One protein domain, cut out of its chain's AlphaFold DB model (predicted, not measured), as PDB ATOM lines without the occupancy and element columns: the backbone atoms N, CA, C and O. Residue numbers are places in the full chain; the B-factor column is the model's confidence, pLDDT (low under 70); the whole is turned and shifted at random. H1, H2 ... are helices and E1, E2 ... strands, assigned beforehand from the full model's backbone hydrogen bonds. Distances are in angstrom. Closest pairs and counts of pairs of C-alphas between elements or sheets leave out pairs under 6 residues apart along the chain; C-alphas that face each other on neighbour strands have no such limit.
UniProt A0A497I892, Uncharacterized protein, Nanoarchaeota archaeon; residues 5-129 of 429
ATOM      1  N   GLU A   5       5.606 134.191  47.428       92.75
ATOM      2  CA  GLU A   5       4.834 132.977  47.712       92.75
ATOM      3  C   GLU A   5       4.294 132.390  46.402       92.75
ATOM      4  O   GLU A   5       4.541 131.223  46.101       92.75
ATOM      5  N   TYR A   6       3.738 133.232  45.525       94.56
ATOM      6  CA  TYR A   6       3.354 132.836  44.168       94.56
ATOM      7  C   TYR A   6       4.494 132.165  43.377       94.56
ATOM      8  O   TYR A   6       4.286 131.120  42.756       94.56
ATOM      9  N   LEU A   7       5.706 132.735  43.380       93.38
ATOM     10  CA  LEU A   7       6.844 132.150  42.655       93.38
ATOM     11  C   LEU A   7       7.339 130.833  43.272       93.38
ATOM     12  O   LEU A   7       7.866 129.986  42.546       93.38
ATOM     13  N   GLN A   8       7.182 130.649  44.584       93.12
ATOM     14  CA  GLN A   8       7.497 129.393  45.265       93.12
ATOM     15  C   GLN A   8       6.515 128.292  44.861       93.12
ATOM     16  O   GLN A   8       6.959 127.262  44.352       93.12
ATOM     17  N   ASP A   9       5.210 128.553  44.951       95.44
ATOM     18  CA  ASP A   9       4.156 127.626  44.514       95.44
ATOM     19  C   ASP A   9       4.318 127.228  43.042       95.44
ATOM     20  O   ASP A   9       4.127 126.074  42.645       95.44
ATOM     21  N   TYR A  10       4.682 128.201  42.206       94.19
ATOM     22  CA  TYR A  10       4.970 127.968  40.799       94.19
ATOM     23  C   TYR A  10       6.176 127.032  40.638       94.19
ATOM     24  O   TYR A  10       6.083 126.021  39.944       94.19
ATOM     25  N   SER A  11       7.287 127.317  41.319       90.12
ATOM     26  CA  SER A  11       8.493 126.481  41.285       90.12
ATOM     27  C   SER A  11       8.216 125.036  41.699       90.12
ATOM     28  O   SER A  11       8.645 124.107  41.016       90.12
ATOM     29  N   GLU A  12       7.469 124.828  42.781       89.88
ATOM     30  CA  GLU A  12       7.128 123.491  43.276       89.88
ATOM     31  C   GLU A  12       6.298 122.700  42.265       89.88
ATOM     32  O   GLU A  12       6.596 121.537  41.984       89.88
ATOM     33  N   ARG A  13       5.321 123.352  41.631       92.00
ATOM     34  CA  ARG A  13       4.504 122.732  40.584       92.00
ATOM     35  C   ARG A  13       5.323 122.314  39.366       92.00
ATOM     36  O   ARG A  13       5.110 121.225  38.836       92.00
ATOM     37  N   GLU A  14       6.239 123.161  38.898       89.50
ATOM     38  CA  GLU A  14       7.087 122.819  37.749       89.50
ATOM     39  C   GLU A  14       8.011 121.637  38.063       89.50
ATOM     40  O   GLU A  14       8.146 120.737  37.231       89.50
ATOM     41  N   LYS A  15       8.572 121.587  39.280       84.12
ATOM     42  CA  LYS A  15       9.381 120.452  39.753       84.12
ATOM     43  C   LYS A  15       8.583 119.153  39.766       84.12
ATOM     44  O   LYS A  15       9.056 118.157  39.230       84.12
ATOM     45  N   GLU A  16       7.374 119.166  40.325       86.06
ATOM     46  CA  GLU A  16       6.512 117.980  40.380       86.06
ATOM     47  C   GLU A  16       6.184 117.458  38.970       86.06
ATOM     48  O   GLU A  16       6.218 116.256  38.708       86.06
ATOM     49  N   LEU A  17       5.898 118.363  38.029       86.12
ATOM     50  CA  LEU A  17       5.598 117.999  36.645       86.12
ATOM     51  C   LEU A  17       6.820 117.453  35.903       86.12
ATOM     52  O   LEU A  17       6.683 116.487  35.150       86.12
ATOM     53  N   LEU A  18       7.996 118.051  36.104       79.62
ATOM     54  CA  LEU A  18       9.245 117.539  35.541       79.62
ATOM     55  C   LEU A  18       9.555 116.148  36.096       79.62
ATOM     56  O   LEU A  18       9.870 115.246  35.327       79.62
ATOM     57  N   GLN A  19       9.414 115.960  37.408       74.12
ATOM     58  CA  GLN A  19       9.657 114.677  38.058       74.12
ATOM     59  C   GLN A  19       8.756 113.582  37.481       74.12
ATOM     60  O   GLN A  19       9.263 112.542  37.071       74.12
ATOM     61  N   LYS A  20       7.451 113.840  37.336       80.44
ATOM     62  CA  LYS A  20       6.517 112.890  36.705       80.44
ATOM     63  C   LYS A  20       6.919 112.530  35.276       80.44
ATOM     64  O   LYS A  20       6.784 111.379  34.864       80.44
ATOM     65  N   PHE A  21       7.400 113.504  34.501       74.69
ATOM     66  CA  PHE A  21       7.890 113.243  33.149       74.69
ATOM     67  C   PHE A  21       9.171 112.395  33.159       74.69
ATOM     68  O   PHE A  21       9.274 111.449  32.381       74.69
ATOM     69  N   MET A  22      10.110 112.685  34.060       64.94
ATOM     70  CA  MET A  22      11.355 111.927  34.212       64.94
ATOM     71  C   MET A  22      11.113 110.496  34.701       64.94
ATOM     72  O   MET A  22      11.743 109.576  34.195       64.94
ATOM     73  N   GLU A  23      10.180 110.282  35.629       64.06
ATOM     74  CA  GLU A  23       9.749 108.945  36.064       64.06
ATOM     75  C   GLU A  23       9.172 108.158  34.884       64.06
ATOM     76  O   GLU A  23       9.639 107.063  34.580       64.06
ATOM     77  N   LYS A  24       8.258 108.770  34.117       63.44
ATOM     78  CA  LYS A  24       7.707 108.169  32.894       63.44
ATOM     79  C   LYS A  24       8.804 107.818  31.881       63.44
ATOM     80  O   LYS A  24       8.708 106.790  31.209       63.44
ATOM     81  N   LEU A  25       9.822 108.672  31.746       59.12
ATOM     82  CA  LEU A  25      10.965 108.454  30.858       59.12
ATOM     83  C   LEU A  25      11.827 107.278  31.331       59.12
ATOM     84  O   LEU A  25      12.133 106.398  30.529       59.12
ATOM     85  N   ASN A  26      12.170 107.241  32.619       50.41
ATOM     86  CA  ASN A  26      12.981 106.187  33.230       50.41
ATOM     87  C   ASN A  26      12.286 104.820  33.184       50.41
ATOM     88  O   ASN A  26      12.937 103.810  32.927       50.41
ATOM     89  N   ASP A  27      10.964 104.799  33.344       56.59
ATOM     90  CA  ASP A  27      10.144 103.589  33.253       56.59
ATOM     91  C   ASP A  27       9.897 103.140  31.798       56.59
ATOM     92  O   ASP A  27       9.236 102.128  31.554       56.59
ATOM     93  N   GLY A  28      10.403 103.884  30.805       49.31
ATOM     94  CA  GLY A  28      10.223 103.582  29.382       49.31
ATOM     95  C   GLY A  28       8.779 103.748  28.893       49.31
ATOM     96  O   GLY A  28       8.399 103.178  27.872       49.31
ATOM     97  N   LEU A  29       7.963 104.516  29.618       61.56
ATOM     98  CA  LEU A  29       6.538 104.725  29.351       61.56
ATOM     99  C   LEU A  29       6.266 105.944  28.450       61.56
ATOM    100  O   LEU A  29       5.109 106.233  28.140       61.56
ATOM    101  N   VAL A  30       7.307 106.675  28.038       61.22
ATOM    102  CA  VAL A  30       7.219 107.802  27.092       61.22
ATOM    103  C   VAL A  30       7.000 107.273  25.673       61.22
ATOM    104  O   VAL A  30       7.812 106.535  25.120       61.22
ATOM    105  N   SER A  31       5.883 107.664  25.070       59.38
ATOM    106  CA  SER A  31       5.535 107.391  23.678       59.38
ATOM    107  C   SER A  31       6.162 108.414  22.724       59.38
ATOM    108  O   SER A  31       6.620 109.482  23.123       59.38
ATOM    109  N   LYS A  32       6.130 108.128  21.417       55.38
ATOM    110  CA  LYS A  32       6.652 109.048  20.387       55.38
ATOM    111  C   LYS A  32       5.958 110.422  20.380       55.38
ATOM    112  O   LYS A  32       6.553 111.391  19.906       55.38
ATOM    113  N   ASP A  33       4.711 110.471  20.845       65.00
ATOM    114  CA  ASP A  33       3.840 111.647  20.808       65.00
ATOM    115  C   ASP A  33       3.844 112.404  22.148       65.00
ATOM    116  O   ASP A  33       3.290 113.499  22.240       65.00
ATOM    117  N   ASP A  34       4.490 111.848  23.177       66.75
ATOM    118  CA  ASP A  34       4.692 112.531  24.448       66.75
ATOM    119  C   ASP A  34       5.671 113.697  24.269       66.75
ATOM    120  O   ASP A  34       6.797 113.529  23.794       66.75
ATOM    121  N   VAL A  35       5.222 114.888  24.667       73.94
ATOM    122  CA  VAL A  35       6.020 116.115  24.680       73.94
ATOM    123  C   VAL A  35       5.961 116.755  26.058       73.94
ATOM    124  O   VAL A  35       4.933 116.715  26.739       73.94
ATOM    125  N   TYR A  36       7.071 117.360  26.458       74.88
ATOM    126  CA  TYR A  36       7.186 118.106  27.700       74.88
ATOM    127  C   TYR A  36       7.762 119.496  27.419       74.88
ATOM    128  O   TYR A  36       8.761 119.597  26.712       74.88
ATOM    129  N   PRO A  37       7.208 120.567  28.000       83.12
ATOM    130  CA  PRO A  37       5.896 120.657  28.625       83.12
ATOM    131  C   PRO A  37       4.777 120.224  27.672       83.12
ATOM    132  O   PRO A  37       4.943 120.254  26.452       83.12
ATOM    133  N   SER A  38       3.632 119.808  28.220       82.81
ATOM    134  CA  SER A  38       2.504 119.376  27.391       82.81
ATOM    135  C   SER A  38       2.027 120.509  26.474       82.81
ATOM    136  O   SER A  38       2.054 121.685  26.849       82.81
ATOM    137  N   THR A  39       1.524 120.167  25.286       79.19
ATOM    138  CA  THR A  39       0.971 121.160  24.345       79.19
ATOM    139  C   THR A  39      -0.277 121.875  24.870       79.19
ATOM    140  O   THR A  39      -0.650 122.921  24.346       79.19
ATOM    141  N   GLU A  40      -0.915 121.349  25.918       84.25
ATOM    142  CA  GLU A  40      -1.996 122.034  26.632       84.25
ATOM    143  C   GLU A  40      -1.481 123.252  27.406       84.25
ATOM    144  O   GLU A  40      -2.130 124.296  27.423       84.25
ATOM    145  N   ARG A  41      -0.297 123.129  28.022       87.06
ATOM    146  CA  ARG A  41       0.371 124.223  28.740       87.06
ATOM    147  C   ARG A  41       1.177 125.124  27.817       87.06
ATOM    148  O   ARG A  41       1.364 126.296  28.122       87.06
ATOM    149  N   LEU A  42       1.653 124.575  26.702       89.31
ATOM    150  CA  LEU A  42       2.394 125.292  25.677       89.31
ATOM    151  C   LEU A  42       1.698 125.117  24.317       89.31
ATOM    152  O   LEU A  42       2.065 124.226  23.546       89.31
ATOM    153  N   PRO A  43       0.680 125.938  23.999       89.19
ATOM    154  CA  PRO A  43      -0.087 125.785  22.770       89.19
ATOM    155  C   PRO A  43       0.743 126.200  21.549       89.19
ATOM    156  O   PRO A  43       0.818 127.374  21.185       89.19
ATOM    157  N   ILE A  44       1.347 125.205  20.900       86.19
ATOM    158  CA  ILE A  44       2.226 125.347  19.733       86.19
ATOM    159  C   ILE A  44       1.520 124.995  18.417       86.19
ATOM    160  O   ILE A  44       0.704 124.075  18.342       86.19
ATOM    161  N   VAL A  45       1.874 125.712  17.354       83.56
ATOM    162  CA  VAL A  45       1.431 125.501  15.973       83.56
ATOM    163  C   VAL A  45       2.656 125.167  15.123       83.56
ATOM    164  O   VAL A  45       3.625 125.923  15.077       83.56
ATOM    165  N   ARG A  46       2.640 124.013  14.446       68.50
ATOM    166  CA  ARG A  46       3.735 123.602  13.550       68.50
ATOM    167  C   ARG A  46       3.743 124.424  12.247       68.50
ATOM    168  O   ARG A  46       2.662 124.729  11.747       68.50
ATOM    169  N   PRO A  47       4.919 124.665  11.637       68.81
ATOM    170  CA  PRO A  47       6.254 124.372  12.175       68.81
ATOM    171  C   PRO A  47       6.634 125.349  13.298       68.81
ATOM    172  O   PRO A  47       6.264 126.512  13.224       68.81
ATOM    173  N   TYR A  48       7.377 124.920  14.321       72.06
ATOM    174  CA  TYR A  48       7.827 125.812  15.400       72.06
ATOM    175  C   TYR A  48       9.322 125.693  15.667       72.06
ATOM    176  O   TYR A  48       9.943 124.679  15.351       72.06
ATOM    177  N   THR A  49       9.897 126.746  16.243       73.38
ATOM    178  CA  THR A  49      11.320 126.829  16.587       73.38
ATOM    179  C   THR A  49      11.527 127.630  17.868       73.38
ATOM    180  O   THR A  49      10.601 128.298  18.330       73.38
ATOM    181  N   PHE A  50      12.740 127.602  18.412       78.88
ATOM    182  CA  PHE A  50      13.157 128.500  19.484       78.88
ATOM    183  C   PHE A  50      13.710 129.822  18.940       78.88
ATOM    184  O   PHE A  50      14.344 129.870  17.881       78.88
ATOM    185  N   SER A  51      13.497 130.909  19.679       81.75
ATOM    186  CA  SER A  51      14.168 132.182  19.427       81.75
ATOM    187  C   SER A  51      15.670 132.017  19.593       81.75
ATOM    188  O   SER A  51      16.134 131.440  20.578       81.75
ATOM    189  N   ILE A  52      16.432 132.566  18.656       74.00
ATOM    190  CA  ILE A  52      17.885 132.535  18.746       74.00
ATOM    191  C   ILE A  52      18.339 133.594  19.761       74.00
ATOM    192  O   ILE A  52      18.015 134.771  19.586       74.00
ATOM    193  N   PRO A  53      19.115 133.215  20.795       70.00
ATOM    194  CA  PRO A  53      19.617 134.167  21.777       70.00
ATOM    195  C   PRO A  53      20.390 135.310  21.116       70.00
ATOM    196  O   PRO A  53      21.160 135.090  20.177       70.00
ATOM    197  N   ARG A  54      20.218 136.531  21.628       72.75
ATOM    198  CA  ARG A  54      20.884 137.752  21.138       72.75
ATOM    199  C   ARG A  54      20.558 138.159  19.699       72.75
ATOM    200  O   ARG A  54      21.265 138.972  19.099       72.75
ATOM    201  N   LYS A  55      19.494 137.611  19.115       78.88
ATOM    202  CA  LYS A  55      19.025 137.953  17.769       78.88
ATOM    203  C   LYS A  55      17.600 138.478  17.833       78.88
ATOM    204  O   LYS A  55      16.786 137.974  18.594       78.88
ATOM    205  N   LYS A  56      17.286 139.489  17.016       82.56
ATOM    206  CA  LYS A  56      15.937 140.069  16.990       82.56
ATOM    207  C   LYS A  56      14.927 139.021  16.505       82.56
ATOM    208  O   LYS A  56      15.068 138.485  15.405       82.56
ATOM    209  N   ILE A  57      13.888 138.763  17.298       85.31
ATOM    210  CA  ILE A  57      12.913 137.687  17.039       85.31
ATOM    211  C   ILE A  57      12.030 137.950  15.812       85.31
ATOM    212  O   ILE A  57      11.469 137.027  15.219       85.31
ATOM    213  N   TRP A  58      11.958 139.211  15.386       82.31
ATOM    214  CA  TRP A  58      11.151 139.696  14.265       82.31
ATOM    215  C   TRP A  58      11.477 139.018  12.936       82.31
ATOM    216  O   TRP A  58      10.609 138.895  12.078       82.31
ATOM    217  N   PHE A  59      12.705 138.523  12.780       70.50
ATOM    218  CA  PHE A  59      13.128 137.794  11.586       70.50
ATOM    219  C   PHE A  59      12.729 136.318  11.597       70.50
ATOM    220  O   PHE A  59      12.733 135.699  10.539       70.50
ATOM    221  N   GLN A  60      12.393 135.750  12.757       73.62
ATOM    222  CA  GLN A  60      11.933 134.363  12.874       73.62
ATOM    223  C   GLN A  60      10.403 134.285  12.835       73.62
ATOM    224  O   GLN A  60       9.848 133.404  12.185       73.62
ATOM    225  N   LEU A  61       9.717 135.229  13.482       80.31
ATOM    226  CA  LEU A  61       8.267 135.195  13.707       80.31
ATOM    227  C   LEU A  61       7.415 134.915  12.442       80.31
ATOM    228  O   LEU A  61       6.514 134.077  12.535       80.31
ATOM    229  N   PRO A  62       7.700 135.494  11.255       72.38
ATOM    230  CA  PRO A  62       6.883 135.271  10.055       72.38
ATOM    231  C   PRO A  62       6.979 133.864   9.441       72.38
ATOM    232  O   PRO A  62       6.128 133.480   8.632       72.38
ATOM    233  N   PHE A  63       8.016 133.095   9.785       67.19
ATOM    234  CA  PHE A  63       8.368 131.842   9.100       67.19
ATOM    235  C   PHE A  63       7.885 130.583   9.818       67.19
ATOM    236  O   PHE A  63       7.820 129.516   9.211       67.19
ATOM    237  N   TYR A  64       7.511 130.704  11.089       71.88
ATOM    238  CA  TYR A  64       7.073 129.586  11.919       71.88
ATOM    239  C   TYR A  64       5.619 129.778  12.348       71.88
ATOM    240  O   TYR A  64       5.174 130.901  12.559       71.88
ATOM    241  N   GLY A  65       4.866 128.691  12.495       74.62
ATOM    242  CA  GLY A  65       3.557 128.706  13.147       74.62
ATOM    243  C   GLY A  65       3.660 129.212  14.587       74.62
ATOM    244  O   GLY A  65       2.881 130.074  14.983       74.62
ATOM    245  N   THR A  66       4.684 128.775  15.324       85.31
ATOM    246  CA  THR A  66       5.002 129.293  16.661       85.31
ATOM    247  C   THR A  66       6.501 129.531  16.825       85.31
ATOM    248  O   THR A  66       7.321 128.667  16.515       85.31
ATOM    249  N   LEU A  67       6.863 130.688  17.369       87.38
ATOM    250  CA  LEU A  67       8.188 130.963  17.908       87.38
ATOM    251  C   LEU A  67       8.161 130.792  19.430       87.38
ATOM    252  O   LEU A  67       7.408 131.481  20.115       87.38
ATOM    253  N   ILE A  68       8.975 129.886  19.957       91.12
ATOM    254  CA  ILE A  68       9.111 129.659  21.396       91.12
ATOM    255  C   ILE A  68      10.251 130.529  21.916       91.12
ATOM    256  O   ILE A  68      11.375 130.430  21.431       91.12
ATOM    257  N   VAL A  69       9.978 131.375  22.899       92.06
ATOM    258  CA  VAL A  69      10.935 132.317  23.477       92.06
ATOM    259  C   VAL A  69      11.309 131.852  24.887       92.06
ATOM    260  O   VAL A  69      10.475 131.944  25.793       92.06
ATOM    261  N   PRO A  70      12.540 131.346  25.106       89.19
ATOM    262  CA  PRO A  70      13.038 131.044  26.440       89.19
ATOM    263  C   PRO A  70      13.336 132.343  27.182       89.19
ATOM    264  O   PRO A  70      14.277 133.063  26.843       89.19
ATOM    265  N   LEU A  71      12.537 132.643  28.200       90.88
ATOM    266  CA  LEU A  71      12.753 133.789  29.071       90.88
ATOM    267  C   LEU A  71      13.823 133.441  30.091       90.88
ATOM    268  O   LEU A  71      13.679 132.463  30.815       90.88
ATOM    269  N   ARG A  72      14.876 134.243  30.181       87.62
ATOM    270  CA  ARG A  72      15.909 134.178  31.216       87.62
ATOM    271  C   ARG A  72      15.626 135.230  32.295       87.62
ATOM    272  O   ARG A  72      15.157 136.316  31.946       87.62
ATOM    273  N   PRO A  73      15.937 134.954  33.574       86.75
ATOM    274  CA  PRO A  73      15.701 135.878  34.684       86.75
ATOM    275  C   PRO A  73      16.733 137.021  34.691       86.75
ATOM    276  O   PRO A  73      17.632 137.078  35.525       86.75
ATOM    277  N   ILE A  74      16.646 137.919  33.711       86.19
ATOM    278  CA  ILE A  74      17.516 139.092  33.584       86.19
ATOM    279  C   ILE A  74      16.729 140.299  34.073       86.19
ATOM    280  O   ILE A  74      15.750 140.677  33.443       86.19
ATOM    281  N   SER A  75      17.132 140.892  35.194       89.19
ATOM    282  CA  SER A  75      16.432 142.038  35.790       89.19
ATOM    283  C   SER A  75      16.825 143.386  35.185       89.19
ATOM    284  O   SER A  75      16.107 144.362  35.367       89.19
ATOM    285  N   ASP A  76      17.962 143.462  34.487       90.62
ATOM    286  CA  ASP A  76      18.377 144.678  33.788       90.62
ATOM    287  C   ASP A  76      17.665 144.799  32.425       90.62
ATOM    288  O   ASP A  76      17.850 143.921  31.575       90.62
ATOM    289  N   PRO A  77      16.887 145.870  32.172       89.00
ATOM    290  CA  PRO A  77      16.132 146.039  30.929       89.00
ATOM    291  C   PRO A  77      16.974 146.023  29.650       89.00
ATOM    292  O   PRO A  77      16.550 145.465  28.640       89.00
ATOM    293  N   VAL A  78      18.169 146.621  29.673       86.56
ATOM    294  CA  VAL A  78      19.018 146.741  28.478       86.56
ATOM    295  C   VAL A  78      19.555 145.369  28.085       86.56
ATOM    296  O   VAL A  78      19.408 144.943  26.936       86.56
ATOM    297  N   HIS A  79      20.110 144.638  29.052       83.25
ATOM    298  CA  HIS A  79      20.578 143.271  28.832       83.25
ATOM    299  C   HIS A  79      19.420 142.320  28.523       83.25
ATOM    300  O   HIS A  79      19.586 141.397  27.724       83.25
ATOM    301  N   PHE A  80      18.239 142.539  29.113       90.12
ATOM    302  CA  PHE A  80      17.045 141.760  28.803       90.12
ATOM    303  C   PHE A  80      16.711 141.860  27.311       90.12
ATOM    304  O   PHE A  80      16.593 140.826  26.647       90.12
ATOM    305  N   SER A  81      16.629 143.075  26.769       88.44
ATOM    306  CA  SER A  81      16.305 143.291  25.358       88.44
ATOM    307  C   SER A  81      17.377 142.769  24.409       88.44
ATOM    308  O   SER A  81      17.055 142.207  23.356       88.44
ATOM    309  N   GLU A  82      18.652 142.895  24.785       80.38
ATOM    310  CA  GLU A  82      19.752 142.309  24.024       80.38
ATOM    311  C   GLU A  82      19.612 140.789  23.953       80.38
ATOM    312  O   GLU A  82      19.631 140.231  22.860       80.38
ATOM    313  N   VAL A  83      19.438 140.113  25.090       78.75
ATOM    314  CA  VAL A  83      19.434 138.647  25.165       78.75
ATOM    315  C   VAL A  83      18.210 138.031  24.497       78.75
ATOM    316  O   VAL A  83      18.355 137.029  23.791       78.75
ATOM    317  N   HIS A  84      17.029 138.615  24.691       87.31
ATOM    318  CA  HIS A  84      15.770 138.043  24.209       87.31
ATOM    319  C   HIS A  84      15.369 138.521  22.814       87.31
ATOM    320  O   HIS A  84      14.523 137.898  22.177       87.31
ATOM    321  N   GLY A  85      15.970 139.605  22.315       86.25
ATOM    322  CA  GLY A  85      15.729 140.075  20.956       86.25
ATOM    323  C   GLY A  85      14.400 140.804  20.748       86.25
ATOM    324  O   GLY A  85      13.990 140.963  19.594       86.25
ATOM    325  N   PHE A  86      13.755 141.261  21.820       93.12
ATOM    326  CA  PHE A  86      12.580 142.139  21.816       93.12
ATOM    327  C   PHE A  86      12.670 143.145  22.968       93.12
ATOM    328  O   PHE A  86      13.403 142.919  23.933       93.12
ATOM    329  N   ASP A  87      11.969 144.266  22.855       92.31
ATOM    330  CA  ASP A  87      12.057 145.367  23.810       92.31
ATOM    331  C   ASP A  87      10.899 145.283  24.831       92.31
ATOM    332  O   ASP A  87       9.906 144.599  24.594       92.31
ATOM    333  N   LEU A  88      11.021 145.917  26.007       93.69
ATOM    334  CA  LEU A  88       9.991 145.798  27.061       93.69
ATOM    335  C   LEU A  88       8.607 146.273  26.594       93.69
ATOM    336  O   LEU A  88       7.593 145.682  26.962       93.69
ATOM    337  N   ASP A  89       8.577 147.286  25.730       92.94
ATOM    338  CA  ASP A  89       7.350 147.833  25.148       92.94
ATOM    339  C   ASP A  89       6.609 146.814  24.255       92.94
ATOM    340  O   ASP A  89       5.411 146.956  24.013       92.94
ATOM    341  N   ASP A  90       7.287 145.754  23.797       93.81
ATOM    342  CA  ASP A  90       6.684 144.697  22.983       93.81
ATOM    343  C   ASP A  90       5.928 143.646  23.821       93.81
ATOM    344  O   ASP A  90       5.199 142.832  23.250       93.81
ATOM    345  N   ILE A  91       6.079 143.623  25.155       95.12
ATOM    346  CA  ILE A  91       5.564 142.544  26.024       95.12
ATOM    347  C   ILE A  91       4.058 142.340  25.855       95.12
ATOM    348  O   ILE A  91       3.624 141.228  25.547       95.12
ATOM    349  N   GLU A  92       3.265 143.403  25.979       94.69
ATOM    350  CA  GLU A  92       1.805 143.332  25.843       94.69
ATOM    351  C   GLU A  92       1.398 142.794  24.469       94.69
ATOM    352  O   GLU A  92       0.514 141.944  24.331       94.69
ATOM    353  N   ARG A  93       2.112 143.218  23.425       92.81
ATOM    354  CA  ARG A  93       1.845 142.767  22.063       92.81
ATOM    355  C   ARG A  93       2.208 141.298  21.862       92.81
ATOM    356  O   ARG A  93       1.480 140.568  21.185       92.81
ATOM    357  N   LEU A  94       3.301 140.838  22.462       95.50
ATOM    358  CA  LEU A  94       3.705 139.434  22.433       95.50
ATOM    359  C   LEU A  94       2.740 138.551  23.238       95.50
ATOM    360  O   LEU A  94       2.440 137.439  22.797       95.50
ATOM    361  N   ILE A  95       2.185 139.049  24.348       95.50
ATOM    362  CA  ILE A  95       1.098 138.387  25.090       95.50
ATOM    363  C   ILE A  95      -0.133 138.230  24.192       95.50
ATOM    364  O   ILE A  95      -0.701 137.135  24.105       95.50
ATOM    365  N   GLU A  96      -0.529 139.275  23.462       94.81
ATOM    366  CA  GLU A  96      -1.631 139.174  22.501       94.81
ATOM    367  C   GLU A  96      -1.348 138.145  21.402       94.81
ATOM    368  O   GLU A  96      -2.220 137.332  21.080       94.81
ATOM    369  N   LEU A  97      -0.140 138.150  20.829       93.25
ATOM    370  CA  LEU A  97       0.269 137.184  19.806       93.25
ATOM    371  C   LEU A  97       0.272 135.747  20.331       93.25
ATOM    372  O   LEU A  97      -0.086 134.833  19.582       93.25
ATOM    373  N   SER A  98       0.621 135.549  21.601       94.88
ATOM    374  CA  SER A  98       0.552 134.253  22.277       94.88
ATOM    375  C   SER A  98      -0.884 133.773  22.448       94.88
ATOM    376  O   SER A  98      -1.228 132.681  21.986       94.88
ATOM    377  N   LYS A  99      -1.757 134.607  23.020       93.19
ATOM    378  CA  LYS A  99      -3.148 134.236  23.323       93.19
ATOM    379  C   LYS A  99      -4.014 134.099  22.074       93.19
ATOM    380  O   LYS A  99      -4.760 133.131  21.945       93.19
ATOM    381  N   LYS A 100      -3.946 135.077  21.164       90.19
ATOM    382  CA  LYS A 100      -4.864 135.190  20.018       90.19
ATOM    383  C   LYS A 100      -4.405 134.366  18.823       90.19
ATOM    384  O   LYS A 100      -5.226 133.701  18.200       90.19
ATOM    385  N   LYS A 101      -3.110 134.424  18.488       87.06
ATOM    386  CA  LYS A 101      -2.571 133.804  17.267       87.06
ATOM    387  C   LYS A 101      -1.677 132.583  17.526       87.06
ATOM    388  O   LYS A 101      -1.317 131.901  16.574       87.06
ATOM    389  N   ARG A 102      -1.294 132.299  18.780       91.12
ATOM    390  CA  ARG A 102      -0.295 131.272  19.151       91.12
ATOM    391  C   ARG A 102       1.057 131.436  18.438       91.12
ATOM    392  O   ARG A 102       1.840 130.493  18.354       91.12
ATOM    393  N   LYS A 103       1.341 132.641  17.936       89.44
ATOM    394  CA  LYS A 103       2.532 132.951  17.126       89.44
ATOM    395  C   LYS A 103       3.801 133.012  17.958       89.44
ATOM    396  O   LYS A 103       4.877 132.712  17.451       89.44
ATOM    397  N   VAL A 104       3.663 133.387  19.221       94.75
ATOM    398  CA  VAL A 104       4.745 133.445  20.198       94.75
ATOM    399  C   VAL A 104       4.311 132.636  21.404       94.75
ATOM    400  O   VAL A 104       3.179 132.767  21.849       94.75
ATOM    401  N   GLN A 105       5.176 131.786  21.931       95.50
ATOM    402  CA  GLN A 105       4.950 131.144  23.219       95.50
ATOM    403  C   GLN A 105       6.174 131.343  24.090       95.50
ATOM    404  O   GLN A 105       7.296 131.289  23.597       95.50
ATOM    405  N   PHE A 106       5.962 131.575  25.377       95.12
ATOM    406  CA  PHE A 106       7.054 131.743  26.322       95.12
ATOM    407  C   PHE A 106       7.264 130.461  27.111       95.12
ATOM    408  O   PHE A 106       6.313 129.749  27.435       95.12
ATOM    409  N   VAL A 107       8.519 130.198  27.439       92.81
ATOM    410  CA  VAL A 107       8.904 129.186  28.419       92.81
ATOM    411  C   VAL A 107       9.892 129.796  29.397       92.81
ATOM    412  O   VAL A 107      10.674 130.670  29.013       92.81
ATOM    413  N   LEU A 108       9.880 129.350  30.649       90.69
ATOM    414  CA  LEU A 108      10.907 129.759  31.607       90.69
ATOM    415  C   LEU A 108      12.157 128.920  31.370       90.69
ATOM    416  O   LEU A 108      12.085 127.692  31.367       90.69
ATOM    417  N   ALA A 109      13.284 129.588  31.135       83.00
ATOM    418  CA  ALA A 109      14.587 128.949  30.988       83.00
ATOM    419  C   ALA A 109      15.221 128.586  32.340       83.00
ATOM    420  O   ALA A 109      16.219 127.870  32.360       83.00
ATOM    421  N   ASP A 110      14.674 129.098  33.444       80.38
ATOM    422  CA  ASP A 110      15.194 128.892  34.792       80.38
ATOM    423  C   ASP A 110      14.059 128.762  35.823       80.38
ATOM    424  O   ASP A 110      12.873 128.837  35.487       80.38
ATOM    425  N   ASN A 111      14.420 128.551  37.086       82.69
ATOM    426  CA  ASN A 111      13.479 128.411  38.191       82.69
ATOM    427  C   ASN A 111      12.599 129.674  38.346       82.69
ATOM    428  O   ASN A 111      13.154 130.773  38.430       82.69
ATOM    429  N   PRO A 112      11.260 129.543  38.483       90.69
ATOM    430  CA  PRO A 112      10.352 130.678  38.681       90.69
ATOM    431  C   PRO A 112      10.788 131.665  39.776       90.69
ATOM    432  O   PRO A 112      10.670 132.875  39.605       90.69
ATOM    433  N   THR A 113      11.377 131.180  40.872       89.00
ATOM    434  CA  THR A 113      11.849 132.034  41.981       89.00
ATOM    435  C   THR A 113      12.939 133.035  41.584       89.00
ATOM    436  O   THR A 113      13.048 134.086  42.213       89.00
ATOM    437  N   LEU A 114      13.709 132.768  40.525       86.69
ATOM    438  CA  LEU A 114      14.757 133.674  40.047       86.69
ATOM    439  C   LEU A 114      14.209 134.875  39.270       86.69
ATOM    440  O   LEU A 114      14.950 135.824  39.046       86.69
ATOM    441  N   TYR A 115      12.926 134.870  38.896       92.00
ATOM    442  CA  TYR A 115      12.270 135.984  38.202       92.00
ATOM    443  C   TYR A 115      11.706 137.034  39.165       92.00
ATOM    444  O   TYR A 115      11.182 138.046  38.712       92.00
ATOM    445  N   ALA A 116      11.860 136.848  40.483       92.06
ATOM    446  CA  ALA A 116      11.467 137.829  41.496       92.06
ATOM    447  C   ALA A 116      11.962 139.273  41.237       92.06
ATOM    448  O   ALA A 116      11.186 140.191  41.487       92.06
ATOM    449  N   PRO A 117      13.191 139.525  40.727       91.06
ATOM    450  CA  PRO A 117      13.646 140.879  40.413       91.06
ATOM    451  C   PRO A 117      13.195 141.385  39.026       91.06
ATOM    452  O   PRO A 117      13.576 142.486  38.633       91.06
ATOM    453  N   CYS A 118      12.430 140.603  38.256       92.25
ATOM    454  CA  CYS A 118      12.001 140.917  36.891       92.25
ATOM    455  C   CYS A 118      10.548 141.423  36.853       92.25
ATOM    456  O   CYS A 118       9.706 140.843  36.170       92.25
ATOM    457  N   ASP A 119      10.247 142.509  37.567       91.31
ATOM    458  CA  ASP A 119       8.886 143.062  37.710       91.31
ATOM    459  C   ASP A 119       8.167 143.309  36.374       91.31
ATOM    460  O   ASP A 119       6.962 143.115  36.266       91.31
ATOM    461  N   PHE A 120       8.904 143.680  35.329       92.88
ATOM    462  CA  PHE A 120       8.347 143.904  33.993       92.88
ATOM    463  C   PHE A 120       7.842 142.622  33.302       92.88
ATOM    464  O   PHE A 120       7.154 142.713  32.291       92.88
ATOM    465  N   LEU A 121       8.164 141.429  33.817       94.38
ATOM    466  CA  LEU A 121       7.639 140.145  33.334       94.38
ATOM    467  C   LEU A 121       6.371 139.701  34.071       94.38
ATOM    468  O   LEU A 121       5.853 138.624  33.772       94.38
ATOM    469  N   GLU A 122       5.864 140.495  35.017       93.75
ATOM    470  CA  GLU A 122       4.683 140.152  35.814       93.75
ATOM    471  C   GLU A 122       3.474 139.799  34.935       93.75
ATOM    472  O   GLU A 122       2.842 138.767  35.170       93.75
ATOM    473  N   SER A 123       3.203 140.563  33.868       93.25
ATOM    474  CA  SER A 123       2.095 140.265  32.948       93.25
ATOM    475  C   SER A 123       2.289 138.931  32.225       93.25
ATOM    476  O   SER A 123       1.368 138.118  32.176       93.25
ATOM    477  N   ILE A 124       3.502 138.608  31.764       95.44
ATOM    478  CA  ILE A 124       3.783 137.292  31.166       95.44
ATOM    479  C   ILE A 124       3.579 136.166  32.191       95.44
ATOM    480  O   ILE A 124       2.918 135.167  31.890       95.44
ATOM    481  N   LEU A 125       4.127 136.307  33.398       94.75
ATOM    482  CA  LEU A 125       4.105 135.253  34.414       94.75
ATOM    483  C   LEU A 125       2.693 134.987  34.938       94.75
ATOM    484  O   LEU A 125       2.285 133.830  35.022       94.75
ATOM    485  N   LEU A 126       1.919 136.034  35.220       92.12
ATOM    486  CA  LEU A 126       0.566 135.895  35.753       92.12
ATOM    487  C   LEU A 126      -0.452 135.509  34.678       92.12
ATOM    488  O   LEU A 126      -1.340 134.689  34.943       92.12
ATOM    489  N   GLU A 127      -0.340 136.071  33.472       92.81
ATOM    490  CA  GLU A 127      -1.343 135.868  32.426       92.81
ATOM    491  C   GLU A 127      -1.109 134.622  31.581       92.81
ATOM    492  O   GLU A 127      -2.079 133.962  31.201       92.81
ATOM    493  N   LEU A 128       0.147 134.330  31.237       93.44
ATOM    494  CA  LEU A 128       0.492 133.202  30.370       93.44
ATOM    495  C   LEU A 128       0.942 131.982  31.163       93.44
ATOM    496  O   LEU A 128       0.777 130.868  30.672       93.44
ATOM    497  N   LYS A 129       1.476 132.177  32.378       94.19
ATOM    498  CA  LYS A 129       2.000 131.101  33.237       94.19
ATOM    499  C   LYS A 129       2.886 130.132  32.434       94.19
ATOM    500  O   LYS A 129       2.618 128.922  32.422       94.19
TER     501      LYS A 129
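This is residues 5 to 129 of the 429 residues of an uncharacterized protein of Nanoarchaeota archaeon (UniProt A0A497I892). A small parallel sheet, E1 E2 E3, forms the core, with H3 and H5 side by side next to its E3 edge, while the long helix H1 reaches away as an arm and residues 27 to 47 lead back to the sheet. The 125 printed residues hold five named helices and three named strands, in the order H1 E1 E2 H2 H3 E3 H4 H5, and the class is mostly helix. The whole is compact, with a radius of gyration of the C-alphas of 15.1 A and spans of 44 by 37 by 25 A.

H1, residues 5 to 26, begins at C-alpha 5 (4.834, 132.977, 47.712) and is 31.5 A long. E1 is residues 48 to 50, E2 66 to 71, 15.3 A, and H2 77 to 84. H3, 88 to 101, measures 19.9 A; E3 is 104 to 108 and H4 112 to 115. H5, 119 to 128, ends at C-alpha 128 (0.492, 133.202, 30.370).

E2 is parallel to E1, with N 68 and O 49 2.8 A apart, and to E3, with N 69 and O 105 2.8 A apart, both within hydrogen-bond range. E2, H2, H3 and E3 make a strand-helix-strand unit, two parallel neighbour strands with helices between, its crossover right-handed. H3 touches H5, the same way at a shallow tilt of 3 degrees; C-alphas 95 and 124 are closest, 6.7 A. H1 touches H4 with residues 7 to 11 alone, C-alphas 7 and 113 closest at 5.1 A. Every O i to N i+4 pair is within hydrogen-bond range in H1 and H2, against 8 of 10 in H3 and 4 of 6 in H5; H4 is too short for one.

C-alphas 27 and 89, the farthest apart, are 45.1 A apart. The printed part has no cut. The links H1 to E1 and E1 to E2 are long. The pLDDT is under 70 at residues 22 to 34, 46 to 47 and 63.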